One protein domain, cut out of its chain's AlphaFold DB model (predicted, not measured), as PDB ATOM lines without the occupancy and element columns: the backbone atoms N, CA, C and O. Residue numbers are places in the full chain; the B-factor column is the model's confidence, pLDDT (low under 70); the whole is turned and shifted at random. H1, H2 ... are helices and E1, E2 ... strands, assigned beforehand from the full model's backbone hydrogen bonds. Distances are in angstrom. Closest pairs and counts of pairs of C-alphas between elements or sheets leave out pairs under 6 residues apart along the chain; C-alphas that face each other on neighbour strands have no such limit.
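This is residues 41 to 138 of the 158 residues of an uncharacterized protein of Desulfuromonadaceae bacterium (UniProt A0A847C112). A small head of three crossed helices, with H4 and H5 packed on H3, has a long, loose helical hairpin as an arm: H1 packs on H3 with residues 46 to 57 and runs outward, and H2 folds back. At the tip, residues 69 to 75, of which 73 to 75 belong to H2, stick out. The printed part has 98 residues with five named helices and one short strand, in the order H1, H2, H3, E1, H4, H5; the class is mostly helix. It is loose, with a radius of gyration of the C-alphas of 16.1 A, and elongated, spanning 51 by 29 by 18 A.

H1, residues 44 to 67, begins with C-alpha 44 at (4.101, 41.832, 20.672) and is 33.6 A long, with a kink of 38 degrees near residue 55. H2 is residues 73 to 83, 15.1 A. H3, residues 90 to 102, is 17.7 A long; E1 is residues 103 to 105. H4 is residues 110 to 119. H5, residues 121 to 136, is 22.2 A long and ends with C-alpha 136 at (-5.824, 39.327, 20.702).

The hub, H3, touches H1 at a steep tilt of 42 degrees, opposite ways; their closest C-alphas, of Ala 54 and Asp 90, are 4.6 A apart. H3 touches H4 at a steep tilt of 56 degrees, with the C-alphas of Met 96 and Ala 113 closest at 5.1 A. H5 touches H3 with residues 127 to 131 alone, only just about perpendicular at 71 degrees; the closest C-alphas, of Leu 99 and Thr 128, are 5.9 A apart. H5 touches H4 with residues 123 to 125 alone, the C-alphas of Ala 117 and Phe 124 being closest at 5.6 A. H1 and H2 form a helical hairpin at a shallow tilt of 19 degrees, where H1 touches H2 with residues 60 to 64 alone; the closest C-alphas, of Leu 64 and Val 76, are 7.6 A apart. E1 pairs with no named strand and meets H3 only through their link. Every O i to N i+4 pair is within hydrogen-bond range in H2, H3, H4 and H5, and 17 of 20 are in H1.

The two farthest C-alphas, of Glu 71 and Gln 137, are 52.2 A apart. The printed part has no cut and no long link. Residues 56 to 87 have pLDDT under 70.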
ATOM      1  N   GLY A  41      -1.731  34.691  27.103       97.88
ATOM      2  CA  GLY A  41      -1.503  35.606  25.984       97.88
ATOM      3  C   GLY A  41      -0.027  36.008  25.844       97.88
ATOM      4  O   GLY A  41       0.701  36.163  26.837       97.88
ATOM      5  N   LEU A  42       0.401  36.221  24.601       98.31
ATOM      6  CA  LEU A  42       1.736  36.690  24.250       98.31
ATOM      7  C   LEU A  42       1.821  38.221  24.232       98.31
ATOM      8  O   LEU A  42       0.830  38.942  24.117       98.31
ATOM      9  N   THR A  43       3.041  38.728  24.350       97.88
ATOM     10  CA  THR A  43       3.398  40.114  24.026       97.88
ATOM     11  C   THR A  43       3.669  40.276  22.530       97.88
ATOM     12  O   THR A  43       3.905  39.301  21.821       97.88
ATOM     13  N   GLY A  44       3.701  41.523  22.051       96.44
ATOM     14  CA  GLY A  44       4.101  41.832  20.672       96.44
ATOM     15  C   GLY A  44       5.469  41.243  20.283       96.44
ATOM     16  O   GLY A  44       5.541  40.562  19.263       96.44
ATOM     17  N   PRO A  45       6.534  41.425  21.093       97.56
ATOM     18  CA  PRO A  45       7.836  40.818  20.817       97.56
ATOM     19  C   PRO A  45       7.813  39.286  20.775       97.56
ATOM     20  O   PRO A  45       8.440  38.693  19.908       97.56
ATOM     21  N   GLU A  46       7.074  38.632  21.674       97.56
ATOM     22  CA  GLU A  46       6.929  37.167  21.666       97.56
ATOM     23  C   GLU A  46       6.206  36.675  20.407       97.56
ATOM     24  O   GLU A  46       6.657  35.724  19.774       97.56
ATOM     25  N   LEU A  47       5.135  37.360  19.993       95.81
ATOM     26  CA  LEU A  47       4.447  37.061  18.737       95.81
ATOM     27  C   LEU A  47       5.369  37.269  17.523       95.81
ATOM     28  O   LEU A  47       5.305  36.495  16.570       95.81
ATOM     29  N   GLY A  48       6.233  38.286  17.562       94.94
ATOM     30  CA  GLY A  48       7.281  38.509  16.562       94.94
ATOM     31  C   GLY A  48       8.234  37.320  16.450       94.94
ATOM     32  O   GLY A  48       8.403  36.789  15.357       94.94
ATOM     33  N   ARG A  49       8.756  36.821  17.579       92.50
ATOM     34  CA  ARG A  49       9.630  35.630  17.609       92.50
ATOM     35  C   ARG A  49       8.952  34.386  17.039       92.50
ATOM     36  O   ARG A  49       9.587  33.624  16.319       92.50
ATOM     37  N   CYS A  50       7.658  34.202  17.309       92.62
ATOM     38  CA  CYS A  50       6.899  33.095  16.723       92.62
ATOM     39  C   CYS A  50       6.860  33.199  15.188       92.62
ATOM     40  O   CYS A  50       7.021  32.200  14.496       92.62
ATOM     41  N   LYS A  51       6.676  34.407  14.639       90.44
ATOM     42  CA  LYS A  51       6.690  34.635  13.183       90.44
ATOM     43  C   LYS A  51       8.084  34.458  12.577       90.44
ATOM     44  O   LYS A  51       8.206  33.950  11.467       90.44
ATOM     45  N   GLU A  52       9.131  34.852  13.297       86.94
ATOM     46  CA  GLU A  52      10.519  34.610  12.885       86.94
ATOM     47  C   GLU A  52      10.846  33.115  12.852       86.94
ATOM     48  O   GLU A  52      11.578  32.684  11.969       86.94
ATOM     49  N   ALA A  53      10.272  32.303  13.747       79.31
ATOM     50  CA  ALA A  53      10.451  30.853  13.712       79.31
ATOM     51  C   ALA A  53       9.998  30.239  12.377       79.31
ATOM     52  O   ALA A  53      10.708  29.399  11.834       79.31
ATOM     53  N   ALA A  54       8.889  30.722  11.810       71.94
ATOM     54  CA  ALA A  54       8.453  30.349  10.465       71.94
ATOM     55  C   ALA A  54       9.399  30.884   9.371       71.94
ATOM     56  O   ALA A  54       9.720  30.191   8.411       71.94
ATOM     57  N   ALA A  55       9.911  32.111   9.525       70.56
ATOM     58  CA  ALA A  55      10.845  32.702   8.562       70.56
ATOM     59  C   ALA A  55      12.212  31.995   8.516       70.56
ATOM     60  O   ALA A  55      12.751  31.823   7.424       70.56
ATOM     61  N   ARG A  56      12.732  31.509   9.654       69.38
ATOM     62  CA  ARG A  56      14.016  30.787   9.728       69.38
ATOM     63  C   ARG A  56      14.070  29.578   8.795       69.38
ATOM     64  O   ARG A  56      15.119  29.328   8.210       69.38
ATOM     65  N   ASN A  57      12.957  28.868   8.609       62.12
ATOM     66  CA  ASN A  57      12.897  27.737   7.680       62.12
ATOM     67  C   ASN A  57      13.178  28.178   6.233       62.12
ATOM     68  O   ASN A  57      13.920  27.514   5.510       62.12
ATOM     69  N   ARG A  58      12.654  29.343   5.833       62.56
ATOM     70  CA  ARG A  58      12.865  29.928   4.498       62.56
ATOM     71  C   ARG A  58      14.274  30.492   4.332       62.56
ATOM     72  O   ARG A  58      14.885  30.298   3.286       62.56
ATOM     73  N   ASP A  59      14.808  31.135   5.367       63.00
ATOM     74  CA  ASP A  59      16.146  31.733   5.326       63.00
ATOM     75  C   ASP A  59      17.245  30.668   5.234       63.00
ATOM     76  O   ASP A  59      18.205  30.834   4.485       63.00
ATOM     77  N   VAL A  60      17.095  29.538   5.935       61.94
ATOM     78  CA  VAL A  60      18.027  28.406   5.812       61.94
ATOM     79  C   VAL A  60      17.992  27.826   4.394       61.94
ATOM     80  O   VAL A  60      19.056  27.568   3.828       61.94
ATOM     81  N   ALA A  61      16.808  27.680   3.792       62.03
ATOM     82  CA  ALA A  61      16.673  27.228   2.406       62.03
ATOM     83  C   ALA A  61      17.330  28.205   1.409       62.03
ATOM     84  O   ALA A  61      18.108  27.783   0.553       62.03
ATOM     85  N   ALA A  62      17.110  29.513   1.568       61.62
ATOM     86  CA  ALA A  62      17.710  30.542   0.717       61.62
ATOM     87  C   ALA A  62      19.242  30.637   0.878       61.62
ATOM     88  O   ALA A  62      19.966  30.822  -0.101       61.62
ATOM     89  N   LEU A  63      19.766  30.473   2.099       62.41
ATOM     90  CA  LEU A  63      21.210  30.413   2.355       62.41
ATOM     91  C   LEU A  63      21.848  29.171   1.719       62.41
ATOM     92  O   LEU A  63      22.936  29.262   1.151       62.41
ATOM     93  N   LEU A  64      21.164  28.026   1.768       60.41
ATOM     94  CA  LEU A  64      21.549  26.810   1.048       60.41
ATOM     95  C   LEU A  64      21.617  27.047  -0.468       60.41
ATOM     96  O   LEU A  64      22.596  26.652  -1.099       60.41
ATOM     97  N   GLU A  65      20.624  27.725  -1.045       62.81
ATOM     98  CA  GLU A  65      20.599  28.109  -2.466       62.81
ATOM     99  C   GLU A  65      21.700  29.113  -2.844       62.81
ATOM    100  O   GLU A  65      22.294  29.010  -3.915       62.81
ATOM    101  N   GLY A  66      22.050  30.040  -1.951       64.69
ATOM    102  CA  GLY A  66      23.182  30.950  -2.145       64.69
ATOM    103  C   GLY A  66      24.546  30.245  -2.096       64.69
ATOM    104  O   GLY A  66      25.443  30.575  -2.872       64.69
ATOM    105  N   LEU A  67      24.703  29.239  -1.225       61.94
ATOM    106  CA  LEU A  67      25.908  28.395  -1.146       61.94
ATOM    107  C   LEU A  67      26.038  27.434  -2.344       61.94
ATOM    108  O   LEU A  67      27.147  27.044  -2.707       61.94
ATOM    109  N   LEU A  68      24.912  27.085  -2.969       59.16
ATOM    110  CA  LEU A  68      24.792  26.232  -4.156       59.16
ATOM    111  C   LEU A  68      25.374  26.838  -5.442       59.16
ATOM    112  O   LEU A  68      25.600  26.106  -6.402       59.16
ATOM    113  N   GLY A  69      25.672  28.142  -5.460       60.00
ATOM    114  CA  GLY A  69      26.400  28.790  -6.556       60.00
ATOM    115  C   GLY A  69      27.872  28.361  -6.689       60.00
ATOM    116  O   GLY A  69      28.541  28.802  -7.622       60.00
ATOM    117  N   GLY A  70      28.393  27.522  -5.778       58.03
ATOM    118  CA  GLY A  70      29.750  26.963  -5.817       58.03
ATOM    119  C   GLY A  70      29.769  25.428  -5.888       58.03
ATOM    120  O   GLY A  70      29.037  24.753  -5.170       58.03
ATOM    121  N   GLU A  71      30.639  24.872  -6.738       57.28
ATOM    122  CA  GLU A  71      30.759  23.448  -7.118       57.28
ATOM    123  C   GLU A  71      31.008  22.454  -5.955       57.28
ATOM    124  O   GLU A  71      32.105  21.914  -5.800       57.28
ATOM    125  N   ARG A  72      30.002  22.147  -5.124       62.50
ATOM    126  CA  ARG A  72      30.062  21.033  -4.147       62.50
ATOM    127  C   ARG A  72      28.728  20.293  -4.006       62.50
ATOM    128  O   ARG A  72      28.150  20.250  -2.923       62.50
ATOM    129  N   ALA A  73      28.268  19.671  -5.089       60.19
ATOM    130  CA  ALA A  73      26.984  18.966  -5.163       60.19
ATOM    131  C   ALA A  73      26.751  17.920  -4.044       60.19
ATOM    132  O   ALA A  73      25.665  17.874  -3.475       60.19
ATOM    133  N   GLU A  74      27.762  17.134  -3.652       59.75
ATOM    134  CA  GLU A  74      27.599  16.077  -2.630       59.75
ATOM    135  C   GLU A  74      27.451  16.615  -1.197       59.75
ATOM    136  O   GLU A  74      26.621  16.129  -0.428       59.75
ATOM    137  N   LYS A  75      28.202  17.664  -0.829       60.31
ATOM    138  CA  LYS A  75      28.036  18.321   0.483       60.31
ATOM    139  C   LYS A  75      26.705  19.054   0.572       60.31
ATOM    140  O   LYS A  75      26.145  19.157   1.657       60.31
ATOM    141  N   VAL A  76      26.201  19.537  -0.560       61.72
ATOM    142  CA  VAL A  76      24.880  20.150  -0.624       61.72
ATOM    143  C   VAL A  76      23.776  19.110  -0.474       61.72
ATOM    144  O   VAL A  76      22.826  19.372   0.251       61.72
ATOM    145  N   GLN A  77      23.896  17.931  -1.083       58.09
ATOM    146  CA  GLN A  77      22.898  16.872  -0.931       58.09
ATOM    147  C   GLN A  77      22.762  16.424   0.537       58.09
ATOM    148  O   GLN A  77      21.652  16.369   1.057       58.09
ATOM    149  N   ALA A  78      23.881  16.226   1.240       59.44
ATOM    150  CA  ALA A  78      23.873  15.892   2.668       59.44
ATOM    151  C   ALA A  78      23.321  17.032   3.548       59.44
ATOM    152  O   ALA A  78      22.608  16.785   4.519       59.44
ATOM    153  N   LEU A  79      23.619  18.293   3.205       57.66
ATOM    154  CA  LEU A  79      23.094  19.460   3.923       57.66
ATOM    155  C   LEU A  79      21.595  19.664   3.654       57.66
ATOM    156  O   LEU A  79      20.857  20.036   4.560       57.66
ATOM    157  N   ARG A  80      21.137  19.353   2.435       56.41
ATOM    158  CA  ARG A  80      19.723  19.268   2.068       56.41
ATOM    159  C   ARG A  80      19.027  18.205   2.900       56.41
ATOM    160  O   ARG A  80      18.044  18.530   3.532       56.41
ATOM    161  N   GLU A  81      19.534  16.983   2.975       58.75
ATOM    162  CA  GLU A  81      18.910  15.915   3.774       58.75
ATOM    163  C   GLU A  81      18.884  16.228   5.280       58.75
ATOM    164  O   GLU A  81      17.932  15.867   5.965       58.75
ATOM    165  N   MET A  82      19.875  16.968   5.795       52.88
ATOM    166  CA  MET A  82      19.884  17.456   7.182       52.88
ATOM    167  C   MET A  82      18.860  18.566   7.461       52.88
ATOM    168  O   MET A  82      18.379  18.682   8.586       52.88
ATOM    169  N   VAL A  83      18.566  19.413   6.470       54.06
ATOM    170  CA  VAL A  83      17.632  20.545   6.594       54.06
ATOM    171  C   VAL A  83      16.208  20.153   6.187       54.06
ATOM    172  O   VAL A  83      15.245  20.640   6.771       54.06
ATOM    173  N   HIS A  84      16.065  19.222   5.247       48.03
ATOM    174  CA  HIS A  84      14.813  18.620   4.795       48.03
ATOM    175  C   HIS A  84      14.394  17.449   5.698       48.03
ATOM    176  O   HIS A  84      14.041  16.368   5.222       48.03
ATOM    177  N   GLY A  85      14.305  17.691   7.010       51.09
ATOM    178  CA  GLY A  85      13.167  17.104   7.725       51.09
ATOM    179  C   GLY A  85      11.871  17.486   6.984       51.09
ATOM    180  O   GLY A  85      11.885  18.475   6.242       51.09
ATOM    181  N   PRO A  86      10.772  16.716   7.100       55.19
ATOM    182  CA  PRO A  86       9.533  17.024   6.383       55.19
ATOM    183  C   PRO A  86       9.204  18.510   6.535       55.19
ATOM    184  O   PRO A  86       9.229  19.021   7.653       55.19
ATOM    185  N   GLU A  87       8.994  19.201   5.409       67.69
ATOM    186  CA  GLU A  87       8.803  20.652   5.379       67.69
ATOM    187  C   GLU A  87       7.666  21.018   6.334       67.69
ATOM    188  O   GLU A  87       6.498  20.722   6.076       67.69
ATOM    189  N   VAL A  88       8.022  21.593   7.485       76.69
ATOM    190  CA  VAL A  88       7.046  21.997   8.494       76.69
ATOM    191  C   VAL A  88       6.386  23.270   7.979       76.69
ATOM    192  O   VAL A  88       7.089  24.275   7.828       76.69
ATOM    193  N   PRO A  89       5.063  23.275   7.733       85.75
ATOM    194  CA  PRO A  89       4.385  24.475   7.271       85.75
ATOM    195  C   PRO A  89       4.591  25.640   8.244       85.75
ATOM    196  O   PRO A  89       4.565  25.442   9.461       85.75
ATOM    197  N   ASP A  90       4.725  26.858   7.714       86.38
ATOM    198  CA  ASP A  90       4.972  28.082   8.493       86.38
ATOM    199  C   ASP A  90       4.018  28.236   9.696       86.38
ATOM    200  O   ASP A  90       4.451  28.595  10.791       86.38
ATOM    201  N   ASP A  91       2.729  27.915   9.521       91.31
ATOM    202  CA  ASP A  91       1.735  27.957  10.605       91.31
ATOM    203  C   ASP A  91       2.086  26.992  11.748       91.31
ATOM    204  O   ASP A  91       1.997  27.362  12.917       91.31
ATOM    205  N   ILE A  92       2.550  25.783  11.430       93.62
ATOM    206  CA  ILE A  92       2.939  24.781  12.427       93.62
ATOM    207  C   ILE A  92       4.208  25.219  13.159       93.62
ATOM    208  O   ILE A  92       4.230  25.203  14.390       93.62
ATOM    209  N   ALA A  93       5.229  25.683  12.432       91.25
ATOM    210  CA  ALA A  93       6.472  26.175  13.028       91.25
ATOM    211  C   ALA A  93       6.211  27.360  13.975       91.25
ATOM    212  O   ALA A  93       6.694  27.387  15.111       91.25
ATOM    213  N   GLN A  94       5.371  28.307  13.546       94.69
ATOM    214  CA  GLN A  94       4.943  29.432  14.374       94.69
ATOM    215  C   GLN A  94       4.188  28.965  15.626       94.69
ATOM    216  O   GLN A  94       4.387  29.512  16.713       94.69
ATOM    217  N   ARG A  95       3.300  27.976  15.492       97.19
ATOM    218  CA  ARG A  95       2.490  27.448  16.597       97.19
ATOM    219  C   ARG A  95       3.299  26.642  17.608       97.19
ATOM    220  O   ARG A  95       3.010  26.736  18.799       97.19
ATOM    221  N   MET A  96       4.323  25.910  17.171       96.19
ATOM    222  CA  MET A  96       5.245  25.210  18.072       96.19
ATOM    223  C   MET A  96       5.965  26.204  18.990       96.19
ATOM    224  O   MET A  96       5.948  26.047  20.209       96.19
ATOM    225  N   GLU A  97       6.515  27.279  18.419       95.94
ATOM    226  CA  GLU A  97       7.156  28.350  19.191       95.94
ATOM    227  C   GLU A  97       6.150  29.071  20.105       95.94
ATOM    228  O   GLU A  97       6.426  29.352  21.272       95.94
ATOM    229  N   MET A  98       4.941  29.319  19.598       97.81
ATOM    230  CA  MET A  98       3.861  29.939  20.362       97.81
ATOM    231  C   MET A  98       3.485  29.123  21.596       97.81
ATOM    232  O   MET A  98       3.306  29.704  22.665       97.81
ATOM    233  N   LEU A  99       3.366  27.801  21.469       98.06
ATOM    234  CA  LEU A  99       3.055  26.923  22.592       98.06
ATOM    235  C   LEU A  99       4.207  26.872  23.600       98.06
ATOM    236  O   LEU A  99       3.963  26.940  24.807       98.06
ATOM    237  N   ALA A 100       5.450  26.835  23.114       97.12
ATOM    238  CA  ALA A 100       6.629  26.835  23.971       97.12
ATOM    239  C   ALA A 100       6.733  28.114  24.822       97.12
ATOM    240  O   ALA A 100       7.049  28.062  26.005       97.12
ATOM    241  N   ILE A 101       6.413  29.276  24.247       97.62
ATOM    242  CA  ILE A 101       6.438  30.562  24.963       97.62
ATOM    243  C   ILE A 101       5.178  30.767  25.823       97.62
ATOM    244  O   ILE A 101       5.234  31.382  26.893       97.62
ATOM    245  N   GLY A 102       4.023  30.338  25.309       97.88
ATOM    246  CA  GLY A 102       2.700  30.656  25.842       97.88
ATOM    247  C   GLY A 102       2.143  29.650  26.845       97.88
ATOM    248  O   GLY A 102       1.179  29.988  27.529       97.88
ATOM    249  N   SER A 103       2.711  28.451  26.962       98.19
ATOM    250  CA  SER A 103       2.399  27.533  28.065       98.19
ATOM    251  C   SER A 103       2.909  28.086  29.401       98.19
ATOM    252  O   SER A 103       3.825  28.909  29.436       98.19
ATOM    253  N   VAL A 104       2.243  27.704  30.489       97.38
ATOM    254  CA  VAL A 104       2.547  28.152  31.856       97.38
ATOM    255  C   VAL A 104       2.635  26.961  32.799       97.38
ATOM    256  O   VAL A 104       3.592  26.869  33.561       97.38
ATOM    257  N   ASP A 105       1.640  26.072  32.764       95.69
ATOM    258  CA  ASP A 105       1.588  24.914  33.655       95.69
ATOM    259  C   ASP A 105       0.836  23.732  33.005       95.69
ATOM    260  O   ASP A 105      -0.363  23.866  32.746       95.69
ATOM    261  N   PRO A 106       1.514  22.613  32.691       95.75
ATOM    262  CA  PRO A 106       2.970  22.489  32.695       95.75
ATOM    263  C   PRO A 106       3.614  23.450  31.681       95.75
ATOM    264  O   PRO A 106       3.018  23.795  30.655       95.75
ATOM    265  N   GLN A 107       4.851  23.869  31.951       96.94
ATOM    266  CA  GLN A 107       5.661  24.560  30.949       96.94
ATOM    267  C   GLN A 107       6.067  23.549  29.872       96.94
ATOM    268  O   GLN A 107       6.827  22.619  30.135       96.94
ATOM    269  N   LEU A 108       5.565  23.742  28.657       96.62
ATOM    270  CA  LEU A 108       5.895  22.917  27.503       96.62
ATOM    271  C   LEU A 108       7.077  23.557  26.780       96.62
ATOM    272  O   LEU A 108       7.050  24.752  26.493       96.62
ATOM    273  N   ASP A 109       8.118  22.782  26.495       94.31
ATOM    274  CA  ASP A 109       9.224  23.239  25.658       94.31
ATOM    275  C   ASP A 109       8.942  22.974  24.168       94.31
ATOM    276  O   ASP A 109       7.892  22.452  23.780       94.31
ATOM    277  N   HIS A 110       9.887  23.348  23.305       91.44
ATOM    278  CA  HIS A 110       9.748  23.137  21.866       91.44
ATOM    279  C   HIS A 110       9.609  21.648  21.503       91.44
ATOM    280  O   HIS A 110       8.831  21.305  20.616       91.44
ATOM    281  N   SER A 111      10.312  20.752  22.203       91.00
ATOM    282  CA  SER A 111      10.254  19.311  21.930       91.00
ATOM    283  C   SER A 111       8.877  18.726  22.258       91.00
ATOM    284  O   SER A 111       8.321  17.961  21.466       91.00
ATOM    285  N   ALA A 112       8.272  19.164  23.365       95.25
ATOM    286  CA  ALA A 112       6.905  18.819  23.725       95.25
ATOM    287  C   ALA A 112       5.902  19.375  22.705       95.25
ATOM    288  O   ALA A 112       4.966  18.675  22.322       95.25
ATOM    289  N   ALA A 113       6.111  20.601  22.217       95.81
ATOM    290  CA  ALA A 113       5.259  21.197  21.192       95.81
ATOM    291  C   ALA A 113       5.318  20.434  19.856       95.81
ATOM    292  O   ALA A 113       4.270  20.202  19.252       95.81
ATOM    293  N   VAL A 114       6.507  19.985  19.430       93.81
ATOM    294  CA  VAL A 114       6.666  19.102  18.261       93.81
ATOM    295  C   VAL A 114       5.912  17.795  18.476       93.81
ATOM    296  O   VAL A 114       5.107  17.395  17.636       93.81
ATOM    297  N   LYS A 115       6.091  17.164  19.642       94.38
ATOM    298  CA  LYS A 115       5.433  15.891  19.947       94.38
ATOM    299  C   LYS A 115       3.909  16.009  19.987       94.38
ATOM    300  O   LYS A 115       3.212  15.106  19.529       94.38
ATOM    301  N   LEU A 116       3.386  17.120  20.506       96.56
ATOM    302  CA  LEU A 116       1.955  17.417  20.492       96.56
ATOM    303  C   LEU A 116       1.438  17.630  19.071       96.56
ATOM    304  O   LEU A 116       0.397  17.078  18.733       96.56
ATOM    305  N   ALA A 117       2.162  18.367  18.227       95.50
ATOM    306  CA  ALA A 117       1.768  18.554  16.833       95.50
ATOM    307  C   ALA A 117       1.688  17.218  16.068       95.50
ATOM    308  O   ALA A 117       0.781  17.030  15.260       95.50
ATOM    309  N   GLU A 118       2.595  16.279  16.351       94.56
ATOM    310  CA  GLU A 118       2.628  14.956  15.715       94.56
ATOM    311  C   GLU A 118       1.576  13.979  16.261       94.56
ATOM    312  O   GLU A 118       0.964  13.238  15.494       94.56
ATOM    313  N   CYS A 119       1.401  13.916  17.585       96.75
ATOM    314  CA  CYS A 119       0.627  12.853  18.238       96.75
ATOM    315  C   CYS A 119      -0.759  13.299  18.724       96.75
ATOM    316  O   CYS A 119      -1.659  12.469  18.816       96.75
ATOM    317  N   TYR A 120      -0.935  14.588  19.024       97.31
ATOM    318  CA  TYR A 120      -2.160  15.172  19.583       97.31
ATOM    319  C   TYR A 120      -2.511  16.492  18.871       97.31
ATOM    320  O   TYR A 120      -2.569  17.556  19.498       97.31
ATOM    321  N   PRO A 121      -2.713  16.468  17.537       96.00
ATOM    322  CA  PRO A 121      -2.869  17.685  16.745       96.00
ATOM    323  C   PRO A 121      -4.100  18.509  17.153       96.00
ATOM    324  O   PRO A 121      -4.071  19.735  17.059       96.00
ATOM    325  N   VAL A 122      -5.174  17.874  17.638       96.88
ATOM    326  CA  VAL A 122      -6.384  18.581  18.093       96.88
ATOM    327  C   VAL A 122      -6.079  19.426  19.329       96.88
ATOM    328  O   VAL A 122      -6.353  20.626  19.327       96.88
ATOM    329  N   GLU A 123      -5.453  18.838  20.349       97.38
ATOM    330  CA  GLU A 123      -5.009  19.537  21.555       97.38
ATOM    331  C   GLU A 123      -3.972  20.614  21.215       97.38
ATOM    332  O   GLU A 123      -4.081  21.745  21.687       97.38
ATOM    333  N   PHE A 124      -3.013  20.321  20.331       98.31
ATOM    334  CA  PHE A 124      -2.036  21.303  19.850       98.31
ATOM    335  C   PHE A 124      -2.711  22.552  19.254       98.31
ATOM    336  O   PHE A 124      -2.385  23.689  19.622       98.31
ATOM    337  N   TYR A 125      -3.695  22.365  18.371       98.12
ATOM    338  CA  TYR A 125      -4.457  23.475  17.801       98.12
ATOM    339  C   TYR A 125      -5.332  24.176  18.840       98.12
ATOM    340  O   TYR A 125      -5.422  25.403  18.822       98.12
ATOM    341  N   GLN A 126      -5.948  23.445  19.768       98.19
ATOM    342  CA  GLN A 126      -6.764  24.028  20.832       98.19
ATOM    343  C   GLN A 126      -5.937  24.964  21.723       98.19
ATOM    344  O   GLN A 126      -6.328  26.111  21.946       98.19
ATOM    345  N   LEU A 127      -4.768  24.509  22.179       98.56
ATOM    346  CA  LEU A 127      -3.869  25.294  23.024       98.56
ATOM    347  C   LEU A 127      -3.375  26.547  22.293       98.56
ATOM    348  O   LEU A 127      -3.467  27.659  22.816       98.56
ATOM    349  N   THR A 128      -2.910  26.393  21.053       98.50
ATOM    350  CA  THR A 128      -2.358  27.512  20.270       98.50
ATOM    351  C   THR A 128      -3.436  28.505  19.822       98.50
ATOM    352  O   THR A 128      -3.210  29.715  19.851       98.50
ATOM    353  N   ASN A 129      -4.654  28.046  19.511       98.50
ATOM    354  CA  ASN A 129      -5.797  28.927  19.249       98.50
ATOM    355  C   ASN A 129      -6.201  29.723  20.494       98.50
ATOM    356  O   ASN A 129      -6.507  30.914  20.392       98.50
ATOM    357  N   THR A 130      -6.159  29.107  21.676       98.62
ATOM    358  CA  THR A 130      -6.401  29.816  22.937       98.62
ATOM    359  C   THR A 130      -5.329  30.870  23.196       98.62
ATOM    360  O   THR A 130      -5.673  32.009  23.513       98.62
ATOM    361  N   ILE A 131      -4.048  30.561  22.966       98.56
ATOM    362  CA  ILE A 131      -2.961  31.550  23.062       98.56
ATOM    363  C   ILE A 131      -3.203  32.724  22.103       98.56
ATOM    364  O   ILE A 131      -3.118  33.883  22.522       98.56
ATOM    365  N   LEU A 132      -3.564  32.460  20.842       98.00
ATOM    366  CA  LEU A 132      -3.901  33.503  19.865       98.00
ATOM    367  C   LEU A 132      -5.064  34.377  20.340       98.00
ATOM    368  O   LEU A 132      -4.973  35.606  20.303       98.00
ATOM    369  N   ARG A 133      -6.136  33.757  20.839       98.38
ATOM    370  CA  ARG A 133      -7.302  34.475  21.358       98.38
ATOM    371  C   ARG A 133      -6.932  35.362  22.546       98.38
ATOM    372  O   ARG A 133      -7.286  36.539  22.551       98.38
ATOM    373  N   LEU A 134      -6.207  34.835  23.534       98.19
ATOM    374  CA  LEU A 134      -5.761  35.601  24.705       98.19
ATOM    375  C   LEU A 134      -4.816  36.743  24.308       98.19
ATOM    376  O   LEU A 134      -4.896  37.832  24.873       98.19
ATOM    377  N   THR A 135      -3.959  36.518  23.310       98.06
ATOM    378  CA  THR A 135      -3.076  37.546  22.737       98.06
ATOM    379  C   THR A 135      -3.890  38.677  22.103       98.06
ATOM    380  O   THR A 135      -3.628  39.847  22.377       98.06
ATOM    381  N   GLY A 136      -4.926  38.346  21.323       97.00
ATOM    382  CA  GLY A 136      -5.824  39.327  20.702       97.00
ATOM    383  C   GLY A 136      -6.656  40.139  21.702       97.00
ATOM    384  O   GLY A 136      -6.970  41.297  21.445       97.00
ATOM    385  N   GLN A 137      -6.964  39.575  22.873       96.44
ATOM    386  CA  GLN A 137      -7.647  40.286  23.965       96.44
ATOM    387  C   GLN A 137      -6.741  41.275  24.716       96.44
ATOM    388  O   GLN A 137      -7.224  42.023  25.575       96.44
ATOM    389  N   GLY A 138      -5.435  41.260  24.435       94.94
ATOM    390  CA  GLY A 138      -4.444  42.052  25.144       94.94
ATOM    391  C   GLY A 138      -4.302  41.663  26.617       94.94
ATOM    392  O   GLY A 138      -5.006  40.812  27.167       94.94
TER     393      GLY A 138